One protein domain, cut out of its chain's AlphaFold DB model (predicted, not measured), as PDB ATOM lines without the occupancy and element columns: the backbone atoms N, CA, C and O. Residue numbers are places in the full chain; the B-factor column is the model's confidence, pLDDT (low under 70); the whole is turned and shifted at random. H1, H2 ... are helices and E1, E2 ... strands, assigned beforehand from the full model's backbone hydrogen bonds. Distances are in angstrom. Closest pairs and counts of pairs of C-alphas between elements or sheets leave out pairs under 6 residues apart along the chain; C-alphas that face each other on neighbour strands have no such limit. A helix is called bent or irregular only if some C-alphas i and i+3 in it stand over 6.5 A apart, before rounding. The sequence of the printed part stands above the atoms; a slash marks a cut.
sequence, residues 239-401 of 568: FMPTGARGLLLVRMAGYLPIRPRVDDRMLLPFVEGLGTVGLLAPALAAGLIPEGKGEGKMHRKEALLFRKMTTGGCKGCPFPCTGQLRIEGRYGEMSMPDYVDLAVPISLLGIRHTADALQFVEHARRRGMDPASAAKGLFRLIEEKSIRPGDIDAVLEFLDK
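This is residues 239 to 401 of the 568 residues of the protein "Aldehyde ferredoxin oxidoreductase" of Sediminispirochaeta smaragdinae (strain DSM 11293 / JCM 15392 / SEBR 4228) (UniProt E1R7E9). Seven helices follow one another along the longest axis, from H1 and H2 at one end through H3 and H4 in the middle to H5, H6 and H7 at the other end, mostly crossing one another. A small three-stranded sheet, E2, E3 and E4, lies along one side, next to residues 275 to 276 of H3 and residues 358 to 365 of H5, and residues 260 to 265, of which 260 belongs to E1 and 264 to 265 belong to H2, stick out. The printed part has 163 residues with seven named helices and four named strands, in the order H1 E1 H2 H3 E2 E3 E4 H4 H5 H6 H7; the class is mostly helix. The sheet, in the order E2 E3 E4, is antiparallel. The whole is compact, with a radius of gyration of the C-alphas of 16.3 A and spans of 50 by 42 by 25 A.

H1, residues 243 to 255, touches H3, residues 275 to 285, closest at the C-alphas of Arg 251 and Ala 285, 4.6 A apart, at a steep tilt of 50 degrees, the same way. E1, residues 258 to 260, pairs with no named strand. H2, residues 264 to 271, touches H3 about perpendicular at 74 degrees, closest at C-alphas 271 and 278, 5.1 A apart. E2, residues 307 to 312, E3, residues 322 to 326, and E4, residues 333 to 335, form a meander, each strand the antiparallel neighbour of the one before. In the hairpin E2 and E3, N 312 and O 322 are 2.8 A apart; in the hairpin E3 and E4, N 325 and O 334 are 2.8 A apart, both within hydrogen-bond range. H4, residues 339 to 348, touches H3 at 38 degrees, only just a steep tilt, closest at C-alphas 277 and 339, 4.5 A apart. H5, residues 354 to 367, touches H4 with residues 357 to 361 alone, about perpendicular at 74 degrees, closest at C-alphas 342 and 357, 6.1 A apart, and only grazes the sheet with residues 358 to 365. H6, residues 371 to 383, touches H4 at a shallow tilt of 5 degrees, the same way, closest at C-alphas 345 and 375, 5.2 A apart. H7, residues 392 to 400, touches H5 at a shallow tilt of 8 degrees, the same way, closest at C-alphas 356 and 392, 6.4 A apart. Each O i to N i+4 pair is within hydrogen-bond range in H1, H5 and H7, against 5 of 6 in H4, 7 of 9 in H6, 1 of 4 in H2 and 3 of 7 in H3; of the O i to N i+3 pairs, 3 of 5 are within range in H2 and 6 of 8 in H3.

H1 begins at C-alpha 243 (119.962, 108.570, 161.880) and is 18.8 A long; H3 is 17.7 A, E2 15.2 A, H5 20.1 A and H6 18.5 A. H7 ends at C-alpha 400 (97.530, 78.896, 166.350). H2 and H3 are irregular, but only just: C-alphas 266 and 269 are 6.8 A apart, and C-alphas 278 and 281 are 6.6 A apart.

The two C-alphas farthest apart, those of Phe 239 and Lys 401, are 50.9 A apart. The printed part has no cut. The link from H3 to E2, residues 286 to 306, is long. The mean pLDDT of the printed part is 76.5, and residues 239 to 245 and 286 to 309 are under 70.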
ATOM      1  N   PHE A 239     132.493 110.993 162.252       47.56
ATOM      2  CA  PHE A 239     132.491 111.564 160.896       47.56
ATOM      3  C   PHE A 239     131.407 111.009 159.959       47.56
ATOM      4  O   PHE A 239     131.148 111.614 158.919       47.56
ATOM      5  N   MET A 240     130.751 109.890 160.291       54.56
ATOM      6  CA  MET A 240     129.689 109.325 159.450       54.56
ATOM      7  C   MET A 240     128.318 109.837 159.926       54.56
ATOM      8  O   MET A 240     127.969 109.627 161.089       54.56
ATOM      9  N   PRO A 241     127.512 110.502 159.072       59.75
ATOM     10  CA  PRO A 241     126.180 110.951 159.465       59.75
ATOM     11  C   PRO A 241     125.347 109.763 159.950       59.75
ATOM     12  O   PRO A 241     125.318 108.732 159.289       59.75
ATOM     13  N   THR A 242     124.665 109.896 161.086       54.72
ATOM     14  CA  THR A 242     123.786 108.854 161.643       54.72
ATOM     15  C   THR A 242     122.308 109.239 161.508       54.72
ATOM     16  O   THR A 242     121.963 110.280 160.933       54.72
ATOM     17  N   GLY A 243     121.408 108.363 161.967       63.62
ATOM     18  CA  GLY A 243     119.962 108.570 161.880       63.62
ATOM     19  C   GLY A 243     119.478 108.678 160.432       63.62
ATOM     20  O   GLY A 243     120.010 108.027 159.534       63.62
ATOM     21  N   ALA A 244     118.485 109.532 160.185       66.31
ATOM     22  CA  ALA A 244     117.892 109.692 158.854       66.31
ATOM     23  C   ALA A 244     118.914 110.097 157.772       66.31
ATOM     24  O   ALA A 244     118.801 109.651 156.630       66.31
ATOM     25  N   ARG A 245     119.933 110.900 158.119       67.94
ATOM     26  CA  ARG A 245     120.995 111.318 157.182       67.94
ATOM     27  C   ARG A 245     121.936 110.166 156.830       67.94
ATOM     28  O   ARG A 245     122.245 109.986 155.657       67.94
ATOM     29  N   GLY A 246     122.337 109.363 157.814       71.69
ATOM     30  CA  GLY A 246     123.123 108.148 157.575       71.69
ATOM     31  C   GLY A 246     122.378 107.125 156.737       71.69
ATOM     32  O   GLY A 246     122.903 106.620 155.749       71.69
ATOM     33  N   LEU A 247     121.111 106.891 157.075       71.75
ATOM     34  CA  LEU A 247     120.249 105.979 156.333       71.75
ATOM     35  C   LEU A 247     120.043 106.437 154.882       71.75
ATOM     36  O   LEU A 247     120.039 105.614 153.970       71.75
ATOM     37  N   LEU A 248     119.919 107.749 154.655       73.12
ATOM     38  CA  LEU A 248     119.868 108.317 153.310       73.12
ATOM     39  C   LEU A 248     121.164 108.043 152.540       73.12
ATOM     40  O   LEU A 248     121.085 107.628 151.390       73.12
ATOM     41  N   LEU A 249     122.337 108.221 153.152       75.88
ATOM     42  CA  LEU A 249     123.618 107.923 152.500       75.88
ATOM     43  C   LEU A 249     123.762 106.440 152.157       75.88
ATOM     44  O   LEU A 249     124.127 106.118 151.028       75.88
ATOM     45  N   VAL A 250     123.413 105.544 153.086       75.44
ATOM     46  CA  VAL A 250     123.386 104.093 152.835       75.44
ATOM     47  C   VAL A 250     122.454 103.773 151.668       75.44
ATOM     48  O   VAL A 250     122.823 103.012 150.778       75.44
ATOM     49  N   ARG A 251     121.282 104.414 151.611       75.94
ATOM     50  CA  ARG A 251     120.332 104.254 150.507       75.94
ATOM     51  C   ARG A 251     120.874 104.766 149.175       75.94
ATOM     52  O   ARG A 251     120.723 104.094 148.162       75.94
ATOM     53  N   MET A 252     121.511 105.934 149.164       78.62
ATOM     54  CA  MET A 252     122.132 106.498 147.962       78.62
ATOM     55  C   MET A 252     123.256 105.586 147.449       78.62
ATOM     56  O   MET A 252     123.293 105.273 146.262       78.62
ATOM     57  N   ALA A 253     124.103 105.071 148.345       76.69
ATOM     58  CA  ALA A 253     125.098 104.049 148.014       76.69
ATOM     59  C   ALA A 253     124.447 102.729 147.544       76.69
ATOM     60  O   ALA A 253     124.966 102.031 146.668       76.69
ATOM     61  N   GLY A 254     123.259 102.411 148.059       75.81
ATOM     62  CA  GLY A 254     122.395 101.323 147.602       75.81
ATOM     63  C   GLY A 254     122.008 101.409 146.119       75.81
ATOM     64  O   GLY A 254     121.844 100.363 145.493       75.81
ATOM     65  N   TYR A 255     121.969 102.602 145.515       79.38
ATOM     66  CA  TYR A 255     121.705 102.779 144.078       79.38
ATOM     67  C   TYR A 255     122.954 102.709 143.191       79.38
ATOM     68  O   TYR A 255     122.830 102.514 141.983       79.38
ATOM     69  N   LEU A 256     124.157 102.840 143.757       84.19
ATOM     70  CA  LEU A 256     125.392 102.743 142.977       84.19
ATOM     71  C   LEU A 256     125.622 101.301 142.496       84.19
ATOM     72  O   LEU A 256     125.338 100.364 143.238       84.19
ATOM     73  N   PRO A 257     126.175 101.078 141.295       84.00
ATOM     74  CA  PRO A 257     126.486  99.729 140.814       84.00
ATOM     75  C   PRO A 257     127.682  99.093 141.543       84.00
ATOM     76  O   PRO A 257     127.912  97.893 141.420       84.00
ATOM     77  N   ILE A 258     128.420  99.885 142.321       86.31
ATOM     78  CA  ILE A 258     129.571  99.474 143.126       86.31
ATOM     79  C   ILE A 258     129.206  99.392 144.611       86.31
ATOM     80  O   ILE A 258     128.328 100.114 145.089       86.31
ATOM     81  N   ARG A 259     129.894  98.522 145.351       82.00
ATOM     82  CA  ARG A 259     129.759  98.372 146.800       82.00
ATOM     83  C   ARG A 259     131.144  98.374 147.462       82.00
ATOM     84  O   ARG A 259     132.067  97.747 146.939       82.00
ATOM     85  N   PRO A 260     131.315  99.072 148.598       83.94
ATOM     86  CA  PRO A 260     132.519  98.941 149.404       83.94
ATOM     87  C   PRO A 260     132.517  97.631 150.188       83.94
ATOM     88  O   PRO A 260     131.467  97.126 150.591       83.94
ATOM     89  N   ARG A 261     133.712  97.105 150.454       84.94
ATOM     90  CA  ARG A 261     133.898  96.038 151.438       84.94
ATOM     91  C   ARG A 261     133.409  96.504 152.805       84.94
ATOM     92  O   ARG A 261     133.765  97.596 153.241       84.94
ATOM     93  N   VAL A 262     132.659  95.649 153.491       79.94
ATOM     94  CA  VAL A 262     132.152  95.942 154.834       79.94
ATOM     95  C   VAL A 262     133.220  95.631 155.887       79.94
ATOM     96  O   VAL A 262     133.941  94.638 155.774       79.94
ATOM     97  N   ASP A 263     133.328  96.479 156.909       84.75
ATOM     98  CA  ASP A 263     134.143  96.236 158.100       84.75
ATOM     99  C   ASP A 263     133.335  96.434 159.395       84.75
ATOM    100  O   ASP A 263     132.204  96.927 159.387       84.75
ATOM    101  N   ASP A 264     133.912  96.013 160.519       85.62
ATOM    102  CA  ASP A 264     133.266  96.089 161.830       85.62
ATOM    103  C   ASP A 264     133.060  97.531 162.323       85.62
ATOM    104  O   ASP A 264     132.056  97.812 162.975       85.62
ATOM    105  N   ARG A 265     133.929  98.482 161.960       83.69
ATOM    106  CA  ARG A 265     133.754  99.908 162.294       83.69
ATOM    107  C   ARG A 265     132.560 100.528 161.575       83.69
ATOM    108  O   ARG A 265     131.976 101.476 162.091       83.69
ATOM    109  N   MET A 266     132.208 100.016 160.397       79.62
ATOM    110  CA  MET A 266     131.029 100.452 159.651       79.62
ATOM    111  C   MET A 266     129.728  99.894 160.238       79.62
ATOM    112  O   MET A 266     128.717 100.592 160.219       79.62
ATOM    113  N   LEU A 267     129.731  98.655 160.745       79.50
ATOM    114  CA  LEU A 267     128.513  97.982 161.219       79.50
ATOM    115  C   LEU A 267     128.225  98.171 162.708       79.50
ATOM    116  O   LEU A 267     127.074  98.400 163.076       79.50
ATOM    117  N   LEU A 268     129.239  98.068 163.570       83.38
ATOM    118  CA  LEU A 268     129.043  98.057 165.022       83.38
ATOM    119  C   LEU A 268     128.373  99.326 165.592       83.38
ATOM    120  O   LEU A 268     127.601  99.188 166.542       83.38
ATOM    121  N   PRO A 269     128.514 100.532 165.005       79.00
ATOM    122  CA  PRO A 269     127.747 101.692 165.463       79.00
ATOM    123  C   PRO A 269     126.225 101.534 165.324       79.00
ATOM    124  O   PRO A 269     125.473 102.144 166.084       79.00
ATOM    125  N   PHE A 270     125.746 100.719 164.375       78.12
ATOM    126  CA  PHE A 270     124.314 100.459 164.198       78.12
ATOM    127  C   PHE A 270     123.754  99.497 165.245       78.12
ATOM    128  O   PHE A 270     122.539  99.465 165.426       78.12
ATOM    129  N   VAL A 271     124.604  98.739 165.951       80.31
ATOM    130  CA  VAL A 271     124.135  97.826 167.003       80.31
ATOM    131  C   VAL A 271     123.970  98.509 168.356       80.31
ATOM    132  O   VAL A 271     123.422  97.918 169.289       80.31
ATOM    133  N   GLU A 272     124.425  99.757 168.487       79.25
ATOM    134  CA  GLU A 272     124.381 100.486 169.746       79.25
ATOM    135  C   GLU A 272     122.943 100.608 170.261       79.25
ATOM    136  O   GLU A 272     122.088 101.299 169.708       79.25
ATOM    137  N   GLY A 273     122.678  99.918 171.367       72.31
ATOM    138  CA  GLY A 273     121.414 100.008 172.074       72.31
ATOM    139  C   GLY A 273     120.210  99.362 171.387       72.31
ATOM    140  O   GLY A 273     119.133  99.475 171.966       72.31
ATOM    141  N   LEU A 274     120.371  98.703 170.237       75.31
ATOM    142  CA  LEU A 274     119.341  97.890 169.570       75.31
ATOM    143  C   LEU A 274     119.842  96.487 169.195       75.31
ATOM    144  O   LEU A 274     119.125  95.737 168.537       75.31
ATOM    145  N   GLY A 275     121.073  96.129 169.568       81.06
ATOM    146  CA  GLY A 275     121.653  94.853 169.177       81.06
ATOM    147  C   GLY A 275     121.674  94.686 167.662       81.06
ATOM    148  O   GLY A 275     121.784  95.649 166.905       81.06
ATOM    149  N   THR A 276     121.517  93.452 167.193       80.56
ATOM    150  CA  THR A 276     121.466  93.180 165.753       80.56
ATOM    151  C   THR A 276     120.231  93.763 165.075       80.56
ATOM    152  O   THR A 276     120.313  94.080 163.894       80.56
ATOM    153  N   VAL A 277     119.125  94.004 165.791       80.00
ATOM    154  CA  VAL A 277     117.916  94.648 165.234       80.00
ATOM    155  C   VAL A 277     118.236  96.013 164.625       80.00
ATOM    156  O   VAL A 277     117.646  96.392 163.615       80.00
ATOM    157  N   GLY A 278     119.220  96.731 165.172       78.12
ATOM    158  CA  GLY A 278     119.686  97.997 164.606       78.12
ATOM    159  C   GLY A 278     120.249  97.885 163.180       78.12
ATOM    160  O   GLY A 278     120.254  98.871 162.444       78.12
ATOM    161  N   LEU A 279     120.635  96.680 162.742       79.00
ATOM    162  CA  LEU A 279     121.065  96.389 161.371       79.00
ATOM    163  C   LEU A 279     119.892  96.280 160.379       79.00
ATOM    164  O   LEU A 279     120.124  96.302 159.171       79.00
ATOM    165  N   LEU A 280     118.641  96.229 160.853       77.56
ATOM    166  CA  LEU A 280     117.455  96.108 159.999       77.56
ATOM    167  C   LEU A 280     117.290  97.286 159.042       77.56
ATOM    168  O   LEU A 280     117.192  97.105 157.828       77.56
ATOM    169  N   ALA A 281     117.324  98.502 159.580       74.56
ATOM    170  CA  ALA A 281     117.193  99.716 158.788       74.56
ATOM    171  C   ALA A 281     118.297  99.867 157.717       74.56
ATOM    172  O   ALA A 281     117.945 100.060 156.549       74.56
ATOM    173  N   PRO A 282     119.607  99.773 158.037       72.38
ATOM    174  CA  PRO A 282     120.646  99.882 157.017       72.38
ATOM    175  C   PRO A 282     120.594  98.739 155.993       72.38
ATOM    176  O   PRO A 282     120.837  98.996 154.817       72.38
ATOM    177  N   ALA A 283     120.215  97.516 156.385       74.81
ATOM    178  CA  ALA A 283     120.056  96.397 155.454       74.81
ATOM    179  C   ALA A 283     118.931  96.633 154.429       74.81
ATOM    180  O   ALA A 283     119.133  96.422 153.230       74.81
ATOM    181  N   LEU A 284     117.775  97.135 154.877       72.25
ATOM    182  CA  LEU A 284     116.670  97.544 154.001       72.25
ATOM    183  C   LEU A 284     117.071  98.717 153.100       72.25
ATOM    184  O   LEU A 284     116.835  98.692 151.895       72.25
ATOM    185  N   ALA A 285     117.728  99.738 153.657       70.88
ATOM    186  CA  ALA A 285     118.174 100.898 152.888       70.88
ATOM    187  C   ALA A 285     119.198 100.533 151.808       70.88
ATOM    188  O   ALA A 285     119.161 101.102 150.719       70.88
ATOM    189  N   ALA A 286     120.077  99.572 152.089       69.56
ATOM    190  CA  ALA A 286     121.038  99.043 151.130       69.56
ATOM    191  C   ALA A 286     120.407  98.102 150.081       69.56
ATOM    192  O   ALA A 286     121.114  97.667 149.169       69.56
ATOM    193  N   GLY A 287     119.103  97.802 150.189       66.81
ATOM    194  CA  GLY A 287     118.374  96.906 149.288       66.81
ATOM    195  C   GLY A 287     118.776  95.439 149.431       66.81
ATOM    196  O   GLY A 287     118.686  94.689 148.464       66.81
ATOM    197  N   LEU A 288     119.286  95.044 150.600       66.81
ATOM    198  CA  LEU A 288     119.818  93.699 150.827       66.81
ATOM    199  C   LEU A 288     118.732  92.712 151.282       66.81
ATOM    200  O   LEU A 288     118.797  91.520 150.979       66.81
ATOM    201  N   ILE A 289     117.713  93.218 151.976       64.69
ATOM    202  CA  ILE A 289     116.482  92.483 152.274       64.69
ATOM    203  C   ILE A 289     115.489  92.803 151.154       64.69
ATOM    204  O   ILE A 289     115.212  93.987 150.932       64.69
ATOM    205  N   PRO A 290     114.957  91.804 150.437       60.31
ATOM    206  CA  PRO A 290     113.976  92.055 149.411       60.31
ATOM    207  C   PRO A 290     112.663  92.414 150.095       60.31
ATOM    208  O   PRO A 290     112.123  91.666 150.907       60.31
ATOM    209  N   GLU A 291     112.142  93.577 149.743       55.34
ATOM    210  CA  GLU A 291     110.753  93.921 150.000       55.34
ATOM    211  C   GLU A 291     109.917  92.932 149.160       55.34
ATOM    212  O   GLU A 291     110.019  92.969 147.938       55.34
ATOM    213  N   GLY A 292     109.225  91.971 149.795       51.03
ATOM    214  CA  GLY A 292     108.641  90.776 149.151       51.03
ATOM    215  C   GLY A 292     107.739  91.016 147.920       51.03
ATOM    216  O   GLY A 292     107.454  92.149 147.544       51.03
ATOM    217  N   LYS A 293     107.245  89.933 147.289       38.88
ATOM    218  CA  LYS A 293     106.460  89.914 146.021       38.88
ATOM    219  C   LYS A 293     105.058  90.588 146.069       38.88
ATOM    220  O   LYS A 293     104.160  90.175 145.343       38.88
ATOM    221  N   GLY A 294     104.836  91.599 146.908       37.12
ATOM    222  CA  GLY A 294     103.594  92.382 146.968       37.12
ATOM    223  C   GLY A 294     103.780  93.806 146.436       37.12
ATOM    224  O   GLY A 294     104.858  94.386 146.577       37.12
ATOM    225  N   GLU A 295     102.732  94.389 145.856       29.66
ATOM    226  CA  GLU A 295     102.718  95.803 145.464       29.66
ATOM    227  C   GLU A 295     102.915  96.708 146.701       29.66
ATOM    228  O   GLU A 295     102.224  96.558 147.706       29.66
ATOM    229  N   GLY A 296     103.874  97.643 146.645       40.28
ATOM    230  CA  GLY A 296     104.113  98.653 147.693       40.28
ATOM    231  C   GLY A 296     105.485  98.571 148.382       40.28
ATOM    232  O   GLY A 296     106.091  97.509 148.481       40.28
ATOM    233  N   LYS A 297     105.998  99.725 148.839       41.81
ATOM    234  CA  LYS A 297     107.288  99.871 149.550       41.81
ATOM    235  C   LYS A 297     107.070  99.924 151.061       41.81
ATOM    236  O   LYS A 297     106.059 100.468 151.497       41.81
ATOM    237  N   MET A 298     108.032  99.452 151.860       43.44
ATOM    238  CA  MET A 298     107.990  99.630 153.324       43.44
ATOM    239  C   MET A 298     107.905 101.133 153.663       43.44
ATOM    240  O   MET A 298     108.693 101.941 153.150       43.44
ATOM    241  N   HIS A 299     106.913 101.549 154.460       41.22
ATOM    242  CA  HIS A 299     106.597 102.970 154.622       41.22
ATOM    243  C   HIS A 299     107.707 103.737 155.366       41.22
ATOM    244  O   HIS A 299     108.123 103.406 156.473       41.22
ATOM    245  N   ARG A 300     108.151 104.844 154.750       36.47
ATOM    246  CA  ARG A 300     109.261 105.737 155.160       36.47
ATOM    247  C   ARG A 300     109.193 106.311 156.589       36.47
ATOM    248  O   ARG A 300     110.170 106.926 157.008       36.47
ATOM    249  N   LYS A 301     108.056 106.207 157.288       36.81
ATOM    250  CA  LYS A 301     107.790 106.886 158.572       36.81
ATOM    251  C   LYS A 301     107.813 105.974 159.803       36.81
ATOM    252  O   LYS A 301     107.734 106.492 160.907       36.81
ATOM    253  N   GLU A 302     107.991 104.667 159.645       42.62
ATOM    254  CA  GLU A 302     107.857 103.702 160.749       42.62
ATOM    255  C   GLU A 302     109.169 103.008 161.113       42.62
ATOM    256  O   GLU A 302     109.203 101.827 161.456       42.62
ATOM    257  N   ALA A 303     110.284 103.732 161.022       39.72
ATOM    258  CA  ALA A 303     111.532 103.249 161.586       39.72
ATOM    259  C   ALA A 303     111.352 103.085 163.109       39.72
ATOM    260  O   ALA A 303     111.526 104.040 163.859       39.72
ATOM    261  N   LEU A 304     111.016 101.858 163.525       50.56
ATOM    262  CA  LEU A 304     111.046 101.342 164.895       50.56
ATOM    263  C   LEU A 304     109.979 101.976 165.818       50.56
ATOM    264  O   LEU A 304     110.300 102.742 166.724       50.56
ATOM    265  N   LEU A 305     108.702 101.616 165.624       50.00
ATOM    266  CA  LEU A 305     107.598 101.883 166.570       50.00
ATOM    267  C   LEU A 305     107.686 100.983 167.818       50.00
ATOM    268  O   LEU A 305     106.749 100.282 168.181       50.00
ATOM    269  N   PHE A 306     108.839 100.960 168.476       56.84
ATOM    270  CA  PHE A 306     108.964 100.328 169.781       56.84
ATOM    271  C   PHE A 306     109.753 101.226 170.712       56.84
ATOM    272  O   PHE A 306     110.739 101.866 170.336       56.84
ATOM    273  N   ARG A 307     109.318 101.266 171.972       56.25
ATOM    274  CA  ARG A 307     110.036 102.001 173.004       56.25
ATOM    275  C   ARG A 307     110.958 101.034 173.721       56.25
ATOM    276  O   ARG A 307     110.522 100.111 174.405       56.25
ATOM    277  N   LYS A 308     112.256 101.267 173.566       63.12
ATOM    278  CA  LYS A 308     113.286 100.569 174.330       63.12
ATOM    279  C   LYS A 308     113.063 100.775 175.828       63.12
ATOM    280  O   LYS A 308     112.960 101.917 176.279       63.12
ATOM    281  N   MET A 309     113.060  99.674 176.574       64.62
ATOM    282  CA  MET A 309     113.019  99.691 178.036       64.62
ATOM    283  C   MET A 309     114.433  99.530 178.595       64.62
ATOM    284  O   MET A 309     114.928 100.397 179.312       64.62
ATOM    285  N   THR A 310     115.124  98.460 178.201       74.25
ATOM    286  CA  THR A 310     116.481  98.139 178.664       74.25
ATOM    287  C   THR A 310     117.308  97.538 177.533       74.25
ATOM    288  O   THR A 310     116.765  96.927 176.615       74.25
ATOM    289  N   THR A 311     118.633  97.695 177.591       76.81
ATOM    290  CA  THR A 311     119.566  96.904 176.774       76.81
ATOM    291  C   THR A 311     120.837  96.580 177.520       76.81
ATOM    292  O   THR A 311     121.359  97.434 178.236       76.81
ATOM    293  N   GLY A 312     121.385  95.406 177.247       82.31
ATOM    294  CA  GLY A 312     122.684  94.963 177.715       82.31
ATOM    295  C   GLY A 312     123.215  93.838 176.839       82.31
ATOM    296  O   GLY A 312     122.700  93.571 175.757       82.31
ATOM    297  N   GLY A 313     124.275  93.195 177.304       83.56
ATOM    298  CA  GLY A 313     124.732  91.925 176.757       83.56
ATOM    299  C   GLY A 313     124.407  90.778 177.704       83.56
ATOM    300  O   GLY A 313     123.914  90.971 178.818       83.56
ATOM    301  N   CYS A 314     124.757  89.560 177.291       83.25
ATOM    302  CA  CYS A 314     124.940  88.469 178.249       83.25
ATOM    303  C   CYS A 314     125.938  88.899 179.346       83.25
ATOM    304  O   CYS A 314     126.788  89.756 179.106       83.25
ATOM    305  N   LYS A 315     125.891  88.284 180.535       77.38
ATOM    306  CA  LYS A 315     126.794  88.622 181.658       77.38
ATOM    307  C   LYS A 315     128.269  88.670 181.213       77.38
ATOM    308  O   LYS A 315     128.806  87.637 180.810       77.38
ATOM    309  N   GLY A 316     128.887  89.856 181.303       76.44
ATOM    310  CA  GLY A 316     130.283  90.128 180.914       76.44
ATOM    311  C   GLY A 316     130.517  90.460 179.431       76.44
ATOM    312  O   GLY A 316     131.653  90.641 179.020       76.44
ATOM    313  N   CYS A 317     129.472  90.528 178.601       88.62
ATOM    314  CA  CYS A 317     129.600  90.839 177.178       88.62
ATOM    315  C   CYS A 317     129.327  92.333 176.910       88.62
ATOM    316  O   CYS A 317     128.275  92.830 177.319       88.62
ATOM    317  N   PRO A 318     130.211  93.045 176.181       87.88
ATOM    318  CA  PRO A 318     130.015  94.456 175.841       87.88
ATOM    319  C   PRO A 318     129.035  94.672 174.675       87.88
ATOM    320  O   PRO A 318     128.726  95.815 174.345       87.88
ATOM    321  N   PHE A 319     128.559  93.601 174.031       88.50
ATOM    322  CA  PHE A 319     127.669  93.673 172.873       88.50
ATOM    323  C   PHE A 319     126.197  93.773 173.314       88.50
ATOM    324  O   PHE A 319     125.705  92.850 173.968       88.50
ATOM    325  N   PRO A 320     125.470  94.852 172.969       86.62
ATOM    326  CA  PRO A 320     124.181  95.184 173.567       86.62
ATOM    327  C   PRO A 320     123.002  94.498 172.848       86.62
ATOM    328  O   PRO A 320     122.087  95.177 172.386       86.62
ATOM    329  N   CYS A 321     123.049  93.170 172.683       83.62
ATOM    330  CA  CYS A 321     122.022  92.399 171.964       83.62
ATOM    331  C   CYS A 321     120.885  91.850 172.827       83.62
ATOM    332  O   CYS A 321     119.932  91.296 172.291       83.62
ATOM    333  N   THR A 322     120.969  91.969 174.149       84.31
ATOM    334  CA  THR A 322     119.891  91.570 175.055       84.31
ATOM    335  C   THR A 322     119.135  92.808 175.521       84.31
ATOM    336  O   THR A 322     119.681  93.911 175.570       84.31
ATOM    337  N   GLY A 323     117.861  92.660 175.865       84.06
ATOM    338  CA  GLY A 323     117.056  93.778 176.342       84.06
ATOM    339  C   GLY A 323     115.571  93.470 176.334       84.06
ATOM    340  O   GLY A 323     115.158  92.440 175.805       84.06
ATOM    341  N   GLN A 324     114.796  94.381 176.912       85.75
ATOM    342  CA  GLN A 324     113.336  94.368 176.873       85.75
ATOM    343  C   GLN A 324     112.833  95.513 175.994       85.75
ATOM    344  O   GLN A 324     113.325  96.650 176.065       85.75
ATOM    345  N   LEU A 325     111.848  95.202 175.163       84.88
ATOM    346  CA  LEU A 325     111.158  96.135 174.286       84.88
ATOM    347  C   LEU A 325     109.702  96.242 174.727       84.88
ATOM    348  O   LEU A 325     109.064  95.227 174.989       84.88
ATOM    349  N   ARG A 326     109.167  97.464 174.757       84.19
ATOM    350  CA  ARG A 326     107.720  97.672 174.800       84.19
ATOM    351  C   ARG A 326     107.186  97.654 173.377       84.19
ATOM    352  O   ARG A 326     107.661  98.437 172.548       84.19
ATOM    353  N   ILE A 327     106.219  96.783 173.131       83.69
ATOM    354  CA  ILE A 327     105.596  96.581 171.822       83.69
ATOM    355  C   ILE A 327     104.097  96.877 171.891       83.69
ATOM    356  O   ILE A 327     103.508  96.882 172.971       83.69
ATOM    357  N   GLU A 328     103.509  97.209 170.746       78.19
ATOM    358  CA  GLU A 328     102.081  97.508 170.614       78.19
ATOM    359  C   GLU A 328     101.290  96.254 170.203       78.19
ATOM    360  O   GLU A 328     101.804  95.380 169.501       78.19
ATOM    361  N   GLY A 329     100.012  96.201 170.595       77.75
ATOM    362  CA  GLY A 329      99.057  95.157 170.217       77.75
ATOM    363  C   GLY A 329      98.860  94.068 171.267       77.75
ATOM    364  O   GLY A 329      98.726  94.377 172.449       77.75
ATOM    365  N   ARG A 330      98.775  92.798 170.831       80.38
ATOM    366  CA  ARG A 330      98.406  91.646 171.688       80.38
ATOM    367  C   ARG A 330      99.343  91.452 172.884       80.38
ATOM    368  O   ARG A 330      98.915  90.960 173.924       80.38
ATOM    369  N   TYR A 331     100.605  91.833 172.724       84.00
ATOM    370  CA  TYR A 331     101.647  91.712 173.735       84.00
ATOM    371  C   TYR A 331     102.100  93.105 174.173       84.00
ATOM    372  O   TYR A 331     102.160  94.015 173.351       84.00
ATOM    373  N   GLY A 332     102.414  93.275 175.460       82.62
ATOM    374  CA  GLY A 332     102.883  94.560 175.997       82.62
ATOM    375  C   GLY A 332     104.406  94.695 176.036       82.62
ATOM    376  O   GLY A 332     104.945  95.793 175.882       82.62
ATOM    377  N   GLU A 333     105.115  93.585 176.238       86.88
ATOM    378  CA  GLU A 333     106.570  93.547 176.382       86.88
ATOM    379  C   GLU A 333     107.127  92.280 175.733       86.88
ATOM    380  O   GLU A 333     106.457  91.247 175.714       86.88
ATOM    381  N   MET A 334     108.345  92.372 175.201       88.31
ATOM    382  CA  MET A 334     109.073  91.225 174.662       88.31
ATOM    383  C   MET A 334     110.584  91.357 174.864       88.31
ATOM    384  O   MET A 334     111.151  92.458 174.844       88.31
ATOM    385  N   SER A 335     111.258  90.212 174.929       87.81
ATOM    386  CA  SER A 335     112.714  90.146 174.826       87.81
ATOM    387  C   SER A 335     113.174  90.548 173.424       87.81
ATOM    388  O   SER A 335     112.601  90.114 172.422       87.81
ATOM    389  N   MET A 336     114.253  91.331 173.341       85.62
ATOM    390  CA  MET A 336     114.828  91.794 172.076       85.62
ATOM    391  C   MET A 336     115.028  90.627 171.091       85.62
ATOM    392  O   MET A 336     115.649  89.622 171.462       85.62
ATOM    393  N   PRO A 337     114.480  90.713 169.865       86.44
ATOM    394  CA  PRO A 337     114.681  89.686 168.858       86.44
ATOM    395  C   PRO A 337     116.056  89.792 168.205       86.44
ATOM    396  O   PRO A 337     116.712  90.828 168.299       86.44
ATOM    397  N   ASP A 338     116.490  88.735 167.522       81.56
ATOM    398  CA  ASP A 338     117.617  88.859 166.604       81.56
ATOM    399  C   ASP A 338     117.144  89.454 165.273       81.56
ATOM    400  O   ASP A 338     115.986  89.327 164.878       81.56
ATOM    401  N   TYR A 339     118.051  90.092 164.531       79.75
ATOM    402  CA  TYR A 339     117.736  90.644 163.207       79.75
ATOM    403  C   TYR A 339     117.058  89.628 162.271       79.75
ATOM    404  O   TYR A 339     116.149  89.996 161.531       79.75
ATOM    405  N   VAL A 340     117.486  88.360 162.304       79.12
ATOM    406  CA  VAL A 340     116.940  87.291 161.450       79.12
ATOM    407  C   VAL A 340     115.477  87.002 161.778       79.12
ATOM    408  O   VAL A 340     114.691  86.807 160.851       79.12
ATOM    409  N   ASP A 341     115.108  87.060 163.063       82.75
ATOM    410  CA  ASP A 341     113.732  86.851 163.522       82.75
ATOM    411  C   ASP A 341     112.774  87.875 162.904       82.75
ATOM    412  O   ASP A 341     111.601  87.580 162.738       82.75
ATOM    413  N   LEU A 342     113.270  89.062 162.527       82.56
ATOM    414  CA  LEU A 342     112.486  90.106 161.861       82.56
ATOM    415  C   LEU A 342     112.642  90.080 160.337       82.56
ATOM    416  O   LEU A 342     111.657  90.167 159.606       82.56
ATOM    417  N   ALA A 343     113.872  89.956 159.836       78.56
ATOM    418  CA  ALA A 343     114.171  90.041 158.410       78.56
ATOM    419  C   ALA A 343     113.457  88.951 157.594       78.56
ATOM    420  O   ALA A 343     112.957  89.227 156.500       78.56
ATOM    421  N   VAL A 344     113.388  87.725 158.125       79.75
ATOM    422  CA  VAL A 344     112.758  86.585 157.445       79.75
ATOM    423  C   VAL A 344     111.243  86.778 157.295       79.75
ATOM    424  O   VAL A 344     110.781  86.765 156.152       79.75
ATOM    425  N   PRO A 345     110.450  87.010 158.361       81.00
ATOM    426  CA  PRO A 345     109.011  87.222 158.206       81.00
ATOM    427  C   PRO A 345     108.661  88.487 157.414       81.00
ATOM    428  O   PRO A 345     107.721  88.442 156.625       81.00
ATOM    429  N   ILE A 346     109.434  89.576 157.524       81.31
ATOM    430  CA  ILE A 346     109.251  90.766 156.666       81.31
ATOM    431  C   ILE A 346     109.366  90.388 155.183       81.31
ATOM    432  O   ILE A 346     108.539  90.791 154.365       81.31
ATOM    433  N   SER A 347     110.371  89.580 154.837       76.81
ATOM    434  CA  SER A 347     110.634  89.193 153.447       76.81
ATOM    435  C   SER A 347     109.613  88.191 152.911       76.81
ATOM    436  O   SER A 347     109.128  88.346 151.791       76.81
ATOM    437  N   LEU A 348     109.308  87.149 153.691       78.56
ATOM    438  CA  LEU A 348     108.500  86.016 153.239       78.56
ATOM    439  C   LEU A 348     107.000  86.280 153.384       78.56
ATOM    440  O   LEU A 348     106.240  86.048 152.450       78.56
ATOM    441  N   LEU A 349     106.564  86.807 154.526       83.25
ATOM    442  CA  LEU A 349     105.139  87.008 154.808       83.25
ATOM    443  C   LEU A 349     104.617  88.341 154.258       83.25
ATOM    444  O   LEU A 349     103.422  88.608 154.318       83.25
ATOM    445  N   GLY A 350     105.498  89.184 153.707       78.19
ATOM    446  CA  GLY A 350     105.135  90.481 153.138       78.19
ATOM    447  C   GLY A 350     104.731  91.521 154.185       78.19
ATOM    448  O   GLY A 350     104.057  92.489 153.839       78.19
ATOM    449  N   ILE A 351     105.132  91.331 155.447       82.25
ATOM    450  CA  ILE A 351     104.845  92.258 156.545       82.25
ATOM    451  C   ILE A 351     105.538  93.599 156.275       82.25
ATOM    452  O   ILE A 351     106.744  93.654 156.033       82.25
ATOM    453  N   ARG A 352     104.771  94.695 156.311       75.69
ATOM    454  CA  ARG A 352     105.259  96.050 155.981       75.69
ATOM    455  C   ARG A 352     105.479  96.945 157.196       75.69
ATOM    456  O   ARG A 352     106.142  97.973 157.056       75.69
ATOM    457  N   HIS A 353     104.975  96.536 158.356       77.44
ATOM    458  CA  HIS A 353     105.052  97.283 159.604       77.44
ATOM    459  C   HIS A 353     105.917  96.521 160.612       77.44
ATOM    460  O   HIS A 353     105.762  95.319 160.816       77.44
ATOM    461  N   THR A 354     106.855  97.218 161.262       76.50
ATOM    462  CA  THR A 354     107.758  96.565 162.234       76.50
ATOM    463  C   THR A 354     106.990  96.073 163.466       76.50
ATOM    464  O   THR A 354     107.364  95.056 164.039       76.50
ATOM    465  N   ALA A 355     105.909  96.759 163.856       80.12
ATOM    466  CA  ALA A 355     105.049  96.347 164.966       80.12
ATOM    467  C   ALA A 355     104.411  94.969 164.712       80.12
ATOM    468  O   ALA A 355     104.511  94.091 165.564       80.12
ATOM    469  N   ASP A 356     103.876  94.743 163.513       86.25
ATOM    470  CA  ASP A 356     103.300  93.453 163.108       86.25
ATOM    471  C   ASP A 356     104.357  92.341 163.095       86.25
ATOM    472  O   ASP A 356     104.110  91.228 163.558       86.25
ATOM    473  N   ALA A 357     105.573  92.644 162.625       87.12
ATOM    474  CA  ALA A 357     106.679  91.688 162.657       87.12
ATOM    475  C   ALA A 357     107.062  91.314 164.100       87.12
ATOM    476  O   ALA A 357     107.323  90.148 164.386       87.12
ATOM    477  N   LEU A 358     107.060  92.281 165.024       89.06
ATOM    478  CA  LEU A 358     107.312  92.036 166.447       89.06
ATOM    479  C   LEU A 358     106.191  91.208 167.089       89.06
ATOM    480  O   LEU A 358     106.492  90.291 167.852       89.06
ATOM    481  N   GLN A 359     104.926  91.467 166.741       90.50
ATOM    482  CA  GLN A 359     103.800  90.645 167.193       90.50
ATOM    483  C   GLN A 359     103.911  89.203 166.698       90.50
ATOM    484  O   GLN A 359     103.739  88.281 167.491       90.50
ATOM    485  N   PHE A 360     104.247  89.003 165.421       92.31
ATOM    486  CA  PHE A 360     104.505  87.677 164.862       92.31
ATOM    487  C   PHE A 360     105.614  86.943 165.626       92.31
ATOM    488  O   PHE A 360     105.429  85.795 166.033       92.31
ATOM    489  N   VAL A 361     106.753  87.606 165.846       92.06
ATOM    490  CA  VAL A 361     107.904  87.015 166.543       92.06
ATOM    491  C   VAL A 361     107.548  86.619 167.971       92.06
ATOM    492  O   VAL A 361     107.851  85.500 168.381       92.06
ATOM    493  N   GLU A 362     106.906  87.509 168.726       92.88
ATOM    494  CA  GLU A 362     106.522  87.219 170.107       92.88
ATOM    495  C   GLU A 362     105.469  86.105 170.175       92.88
ATOM    496  O   GLU A 362     105.586  85.196 170.996       92.88
ATOM    497  N   HIS A 363     104.498  86.096 169.254       92.69
ATOM    498  CA  HIS A 363     103.501  85.027 169.162       92.69
ATOM    499  C   HIS A 363     104.140  83.663 168.892       92.69
ATOM    500  O   HIS A 363     103.845  82.686 169.582       92.69
ATOM    501  N   ALA A 364     105.058  83.594 167.925       92.25
ATOM    502  CA  ALA A 364     105.800  82.374 167.620       92.25
ATOM    503  C   ALA A 364     106.615  81.895 168.837       92.25
ATOM    504  O   ALA A 364     106.567  80.714 169.193       92.25
ATOM    505  N   ARG A 365     107.295  82.814 169.535       92.56
ATOM    506  CA  ARG A 365     108.099  82.504 170.728       92.56
ATOM    507  C   ARG A 365     107.276  81.943 171.877       92.56
ATOM    508  O   ARG A 365     107.667  80.925 172.447       92.56
ATOM    509  N   ARG A 366     106.114  82.532 172.160       91.88
ATOM    510  CA  ARG A 366     105.186  82.052 173.196       91.88
ATOM    511  C   ARG A 366     104.527  80.721 172.861       91.88
ATOM    512  O   ARG A 366     104.081  80.016 173.753       91.88
ATOM    513  N   ARG A 367     104.520  80.298 171.595       91.12
ATOM    514  CA  ARG A 367     104.182  78.911 171.232       91.12
ATOM    515  C   ARG A 367     105.367  77.948 171.342       91.12
ATOM    516  O   ARG A 367     105.173  76.732 171.294       91.12
ATOM    517  N   GLY A 368     106.587  78.466 171.484       91.81
ATOM    518  CA  GLY A 368     107.832  77.705 171.410       91.81
ATOM    519  C   GLY A 368     108.234  77.354 169.981       91.81
ATOM    520  O   GLY A 368     108.676  76.235 169.742       91.81
ATOM    521  N   MET A 369     108.047  78.270 169.031       90.56
ATOM    522  CA  MET A 369     108.458  78.123 167.631       90.56
ATOM    523  C   MET A 369     109.585  79.093 167.281       90.56
ATOM    524  O   MET A 369     109.552  80.250 167.683       90.56
ATOM    525  N   ASP A 370     110.541  78.648 166.469       87.94
ATOM    526  CA  ASP A 370     111.527  79.537 165.846       87.94
ATOM    527  C   ASP A 370     110.815  80.456 164.834       87.94
ATOM    528  O   ASP A 370     110.272  79.941 163.849       87.94
ATOM    529  N   PRO A 371     110.815  81.792 165.026       88.19
ATOM    530  CA  PRO A 371     110.102  82.721 164.150       88.19
ATOM    531  C   PRO A 371     110.518  82.615 162.681       88.19
ATOM    532  O   PRO A 371     109.670  82.693 161.790       88.19
ATOM    533  N   ALA A 372     111.808  82.403 162.404       82.19
ATOM    534  CA  ALA A 372     112.297  82.294 161.035       82.19
ATOM    535  C   ALA A 372     111.798  81.004 160.367       82.19
ATOM    536  O   ALA A 372     111.369  81.030 159.212       82.19
ATOM    537  N   SER A 373     111.819  79.885 161.093       79.81
ATOM    538  CA  SER A 373     111.301  78.598 160.609       79.81
ATOM    539  C   SER A 373     109.778  78.622 160.439       79.81
ATOM    540  O   SER A 373     109.272  78.184 159.406       79.81
ATOM    541  N   ALA A 374     109.055  79.236 161.378       85.88
ATOM    542  CA  ALA A 374     107.610  79.423 161.291       85.88
ATOM    543  C   ALA A 374     107.216  80.268 160.066       85.88
ATOM    544  O   ALA A 374     106.313  79.898 159.316       85.88
ATOM    545  N   ALA A 375     107.942  81.359 159.798       84.94
ATOM    546  CA  ALA A 375     107.720  82.192 158.617       84.94
ATOM    547  C   ALA A 375     107.966  81.429 157.305       84.94
ATOM    548  O   ALA A 375     107.163  81.536 156.378       84.94
ATOM    549  N   LYS A 376     109.035  80.618 157.227       77.94
ATOM    550  CA  LYS A 376     109.289  79.725 156.077       77.94
ATOM    551  C   LYS A 376     108.139  78.733 155.877       77.94
ATOM    552  O   LYS A 376     107.711  78.515 154.749       77.94
ATOM    553  N   GLY A 377     107.615  78.174 156.966       76.12
ATOM    554  CA  GLY A 377     106.483  77.252 156.942       76.12
ATOM    555  C   GLY A 377     105.191  77.857 156.401       76.12
ATOM    556  O   GLY A 377     104.490  77.223 155.614       76.12
ATOM    557  N   LEU A 378     104.901  79.096 156.794       82.06
ATOM    558  CA  LEU A 378     103.707  79.829 156.368       82.06
ATOM    559  C   LEU A 378     103.836  80.443 154.973       82.06
ATOM    560  O   LEU A 378     102.818  80.710 154.338       82.06
ATOM    561  N   PHE A 379     105.057  80.642 154.467       81.06
ATOM    562  CA  PHE A 379     105.291  81.215 153.139       81.06
ATOM    563  C   PHE A 379     104.536  80.465 152.035       81.06
ATOM    564  O   PHE A 379     103.952  81.087 151.152       81.06
ATOM    565  N   ARG A 380     104.445  79.136 152.131       75.06
ATOM    566  CA  ARG A 380     103.678  78.317 151.184       75.06
ATOM    567  C   ARG A 380     102.195  78.700 151.131       75.06
ATOM    568  O   ARG A 380     101.621  78.748 150.051       75.06
ATOM    569  N   LEU A 381     101.584  79.026 152.271       77.12
ATOM    570  CA  LEU A 381     100.180  79.452 152.331       77.12
ATOM    571  C   LEU A 381      99.966  80.807 151.644       77.12
ATOM    572  O   LEU A 381      98.886  81.071 151.119       77.12
ATOM    573  N   ILE A 382     101.000  81.654 151.617       77.81
ATOM    574  CA  ILE A 382     101.010  82.893 150.834       77.81
ATOM    575  C   ILE A 382     101.100  82.568 149.335       77.81
ATOM    576  O   ILE A 382     100.349  83.132 148.540       77.81
ATOM    577  N   GLU A 383     101.976  81.639 148.932       75.88
ATOM    578  CA  GLU A 383     102.122  81.218 147.527       75.88
ATOM    579  C   GLU A 383     100.856  80.548 146.973       75.88
ATOM    580  O   GLU A 383     100.445  80.826 145.845       75.88
ATOM    581  N   GLU A 384     100.193  79.729 147.788       80.56
ATOM    582  CA  GLU A 384      98.914  79.079 147.479       80.56
ATOM    583  C   GLU A 384      97.717  80.048 147.545       80.56
ATOM    584  O   GLU A 384      96.594  79.662 147.226       80.56
ATOM    585  N   LYS A 385      97.950  81.323 147.897       77.62
ATOM    586  CA  LYS A 385      96.938  82.386 148.055       77.62
ATOM    587  C   LYS A 385      95.897  82.113 149.148       77.62
ATOM    588  O   LYS A 385      94.833  82.729 149.148       77.62
ATOM    589  N   SER A 386      96.217  81.235 150.094       80.75
ATOM    590  CA  SER A 386      95.411  80.956 151.287       80.75
ATOM    591  C   SER A 386      95.492  82.088 152.316       80.75
ATOM    592  O   SER A 386      94.557  82.293 153.084       80.75
ATOM    593  N   ILE A 387      96.596  82.841 152.322       82.50
ATOM    594  CA  ILE A 387      96.805  84.038 153.147       82.50
ATOM    595  C   ILE A 387      97.224  85.189 152.225       82.50
ATOM    596  O   ILE A 387      98.013  85.000 151.295       82.50
ATOM    597  N   ARG A 388      96.712  86.401 152.468       85.94
ATOM    598  CA  ARG A 388      97.179  87.599 151.754       85.94
ATOM    599  C   ARG A 388      98.529  88.058 152.331       85.94
ATOM    600  O   ARG A 388      98.652  88.129 153.552       85.94
ATOM    601  N   PRO A 389      99.528  88.421 151.503       83.44
ATOM    602  CA  PRO A 389     100.767  89.022 151.997       83.44
ATOM    603  C   PRO A 389     100.497  90.223 152.914       83.44
ATOM    604  O   PRO A 389      99.744  91.122 152.545       83.44
ATOM    605  N   GLY A 390     101.129  90.238 154.087       83.62
ATOM    606  CA  GLY A 390     100.984  91.290 155.095       83.62
ATOM    607  C   GLY A 390      99.733  91.200 155.981       83.62
ATOM    608  O   GLY A 390      99.575  92.051 156.849       83.62
ATOM    609  N   ASP A 391      98.864  90.199 155.806       88.88
ATOM    610  CA  ASP A 391      97.668  89.990 156.639       88.88
ATOM    611  C   ASP A 391      98.052  89.346 157.986       88.88
ATOM    612  O   ASP A 391      98.069  88.121 158.130       88.88
ATOM    613  N   ILE A 392      98.462  90.182 158.949       88.31
ATOM    614  CA  ILE A 392      99.016  89.727 160.233       88.31
ATOM    615  C   ILE A 392      98.008  88.912 161.050       88.31
ATOM    616  O   ILE A 392      98.382  87.879 161.598       88.31
ATOM    617  N   ASP A 393      96.736  89.307 161.079       89.31
ATOM    618  CA  ASP A 393      95.705  88.595 161.839       89.31
ATOM    619  C   ASP A 393      95.519  87.168 161.312       89.31
ATOM    620  O   ASP A 393      95.542  86.210 162.088       89.31
ATOM    621  N   ALA A 394      95.442  87.006 159.985       88.62
ATOM    622  CA  ALA A 394      95.388  85.689 159.361       88.62
ATOM    623  C   ALA A 394      96.653  84.869 159.672       88.62
ATOM    624  O   ALA A 394      96.559  83.703 160.052       88.62
ATOM    625  N   VAL A 395      97.842  85.471 159.562       88.44
ATOM    626  CA  VAL A 395      99.118  84.810 159.894       88.44
ATOM    627  C   VAL A 395      99.119  84.279 161.333       88.44
ATOM    628  O   VAL A 395      99.488  83.124 161.555       88.44
ATOM    629  N   LEU A 396      98.692  85.090 162.307       90.12
ATOM    630  CA  LEU A 396      98.631  84.693 163.716       90.12
ATOM    631  C   LEU A 396      97.593  83.584 163.955       90.12
ATOM    632  O   LEU A 396      97.871  82.638 164.691       90.12
ATOM    633  N   GLU A 397      96.435  83.643 163.291       88.88
ATOM    634  CA  GLU A 397      95.420  82.585 163.361       88.88
ATOM    635  C   GLU A 397      95.960  81.245 162.835       88.88
ATOM    636  O   GLU A 397      95.734  80.192 163.434       88.88
ATOM    637  N   PHE A 398      96.719  81.264 161.734       86.12
ATOM    638  CA  PHE A 398      97.346  80.059 161.190       86.12
ATOM    639  C   PHE A 398      98.468  79.514 162.078       86.12
ATOM    640  O   PHE A 398      98.620  78.294 162.157       86.12
ATOM    641  N   LEU A 399      99.226  80.370 162.775       85.56
ATOM    642  CA  LEU A 399     100.188  79.910 163.785       85.56
ATOM    643  C   LEU A 399      99.511  79.169 164.938       85.56
ATOM    644  O   LEU A 399     100.131  78.293 165.542       85.56
ATOM    645  N   ASP A 400      98.259  79.513 165.249       85.69
ATOM    646  CA  ASP A 400      97.530  78.896 166.350       85.69
ATOM    647  C   ASP A 400      96.945  77.512 166.026       85.69
ATOM    648  O   ASP A 400      96.616  76.761 166.954       85.69
ATOM    649  N   LYS A 401      96.878  77.144 164.739       78.38
ATOM    650  CA  LYS A 401      96.348  75.859 164.261       78.38
ATOM    651  C   LYS A 401      97.379  74.715 164.396       78.38
ATOM    652  O   LYS A 401      98.575  74.943 164.208       78.38
TER     653      LYS A 401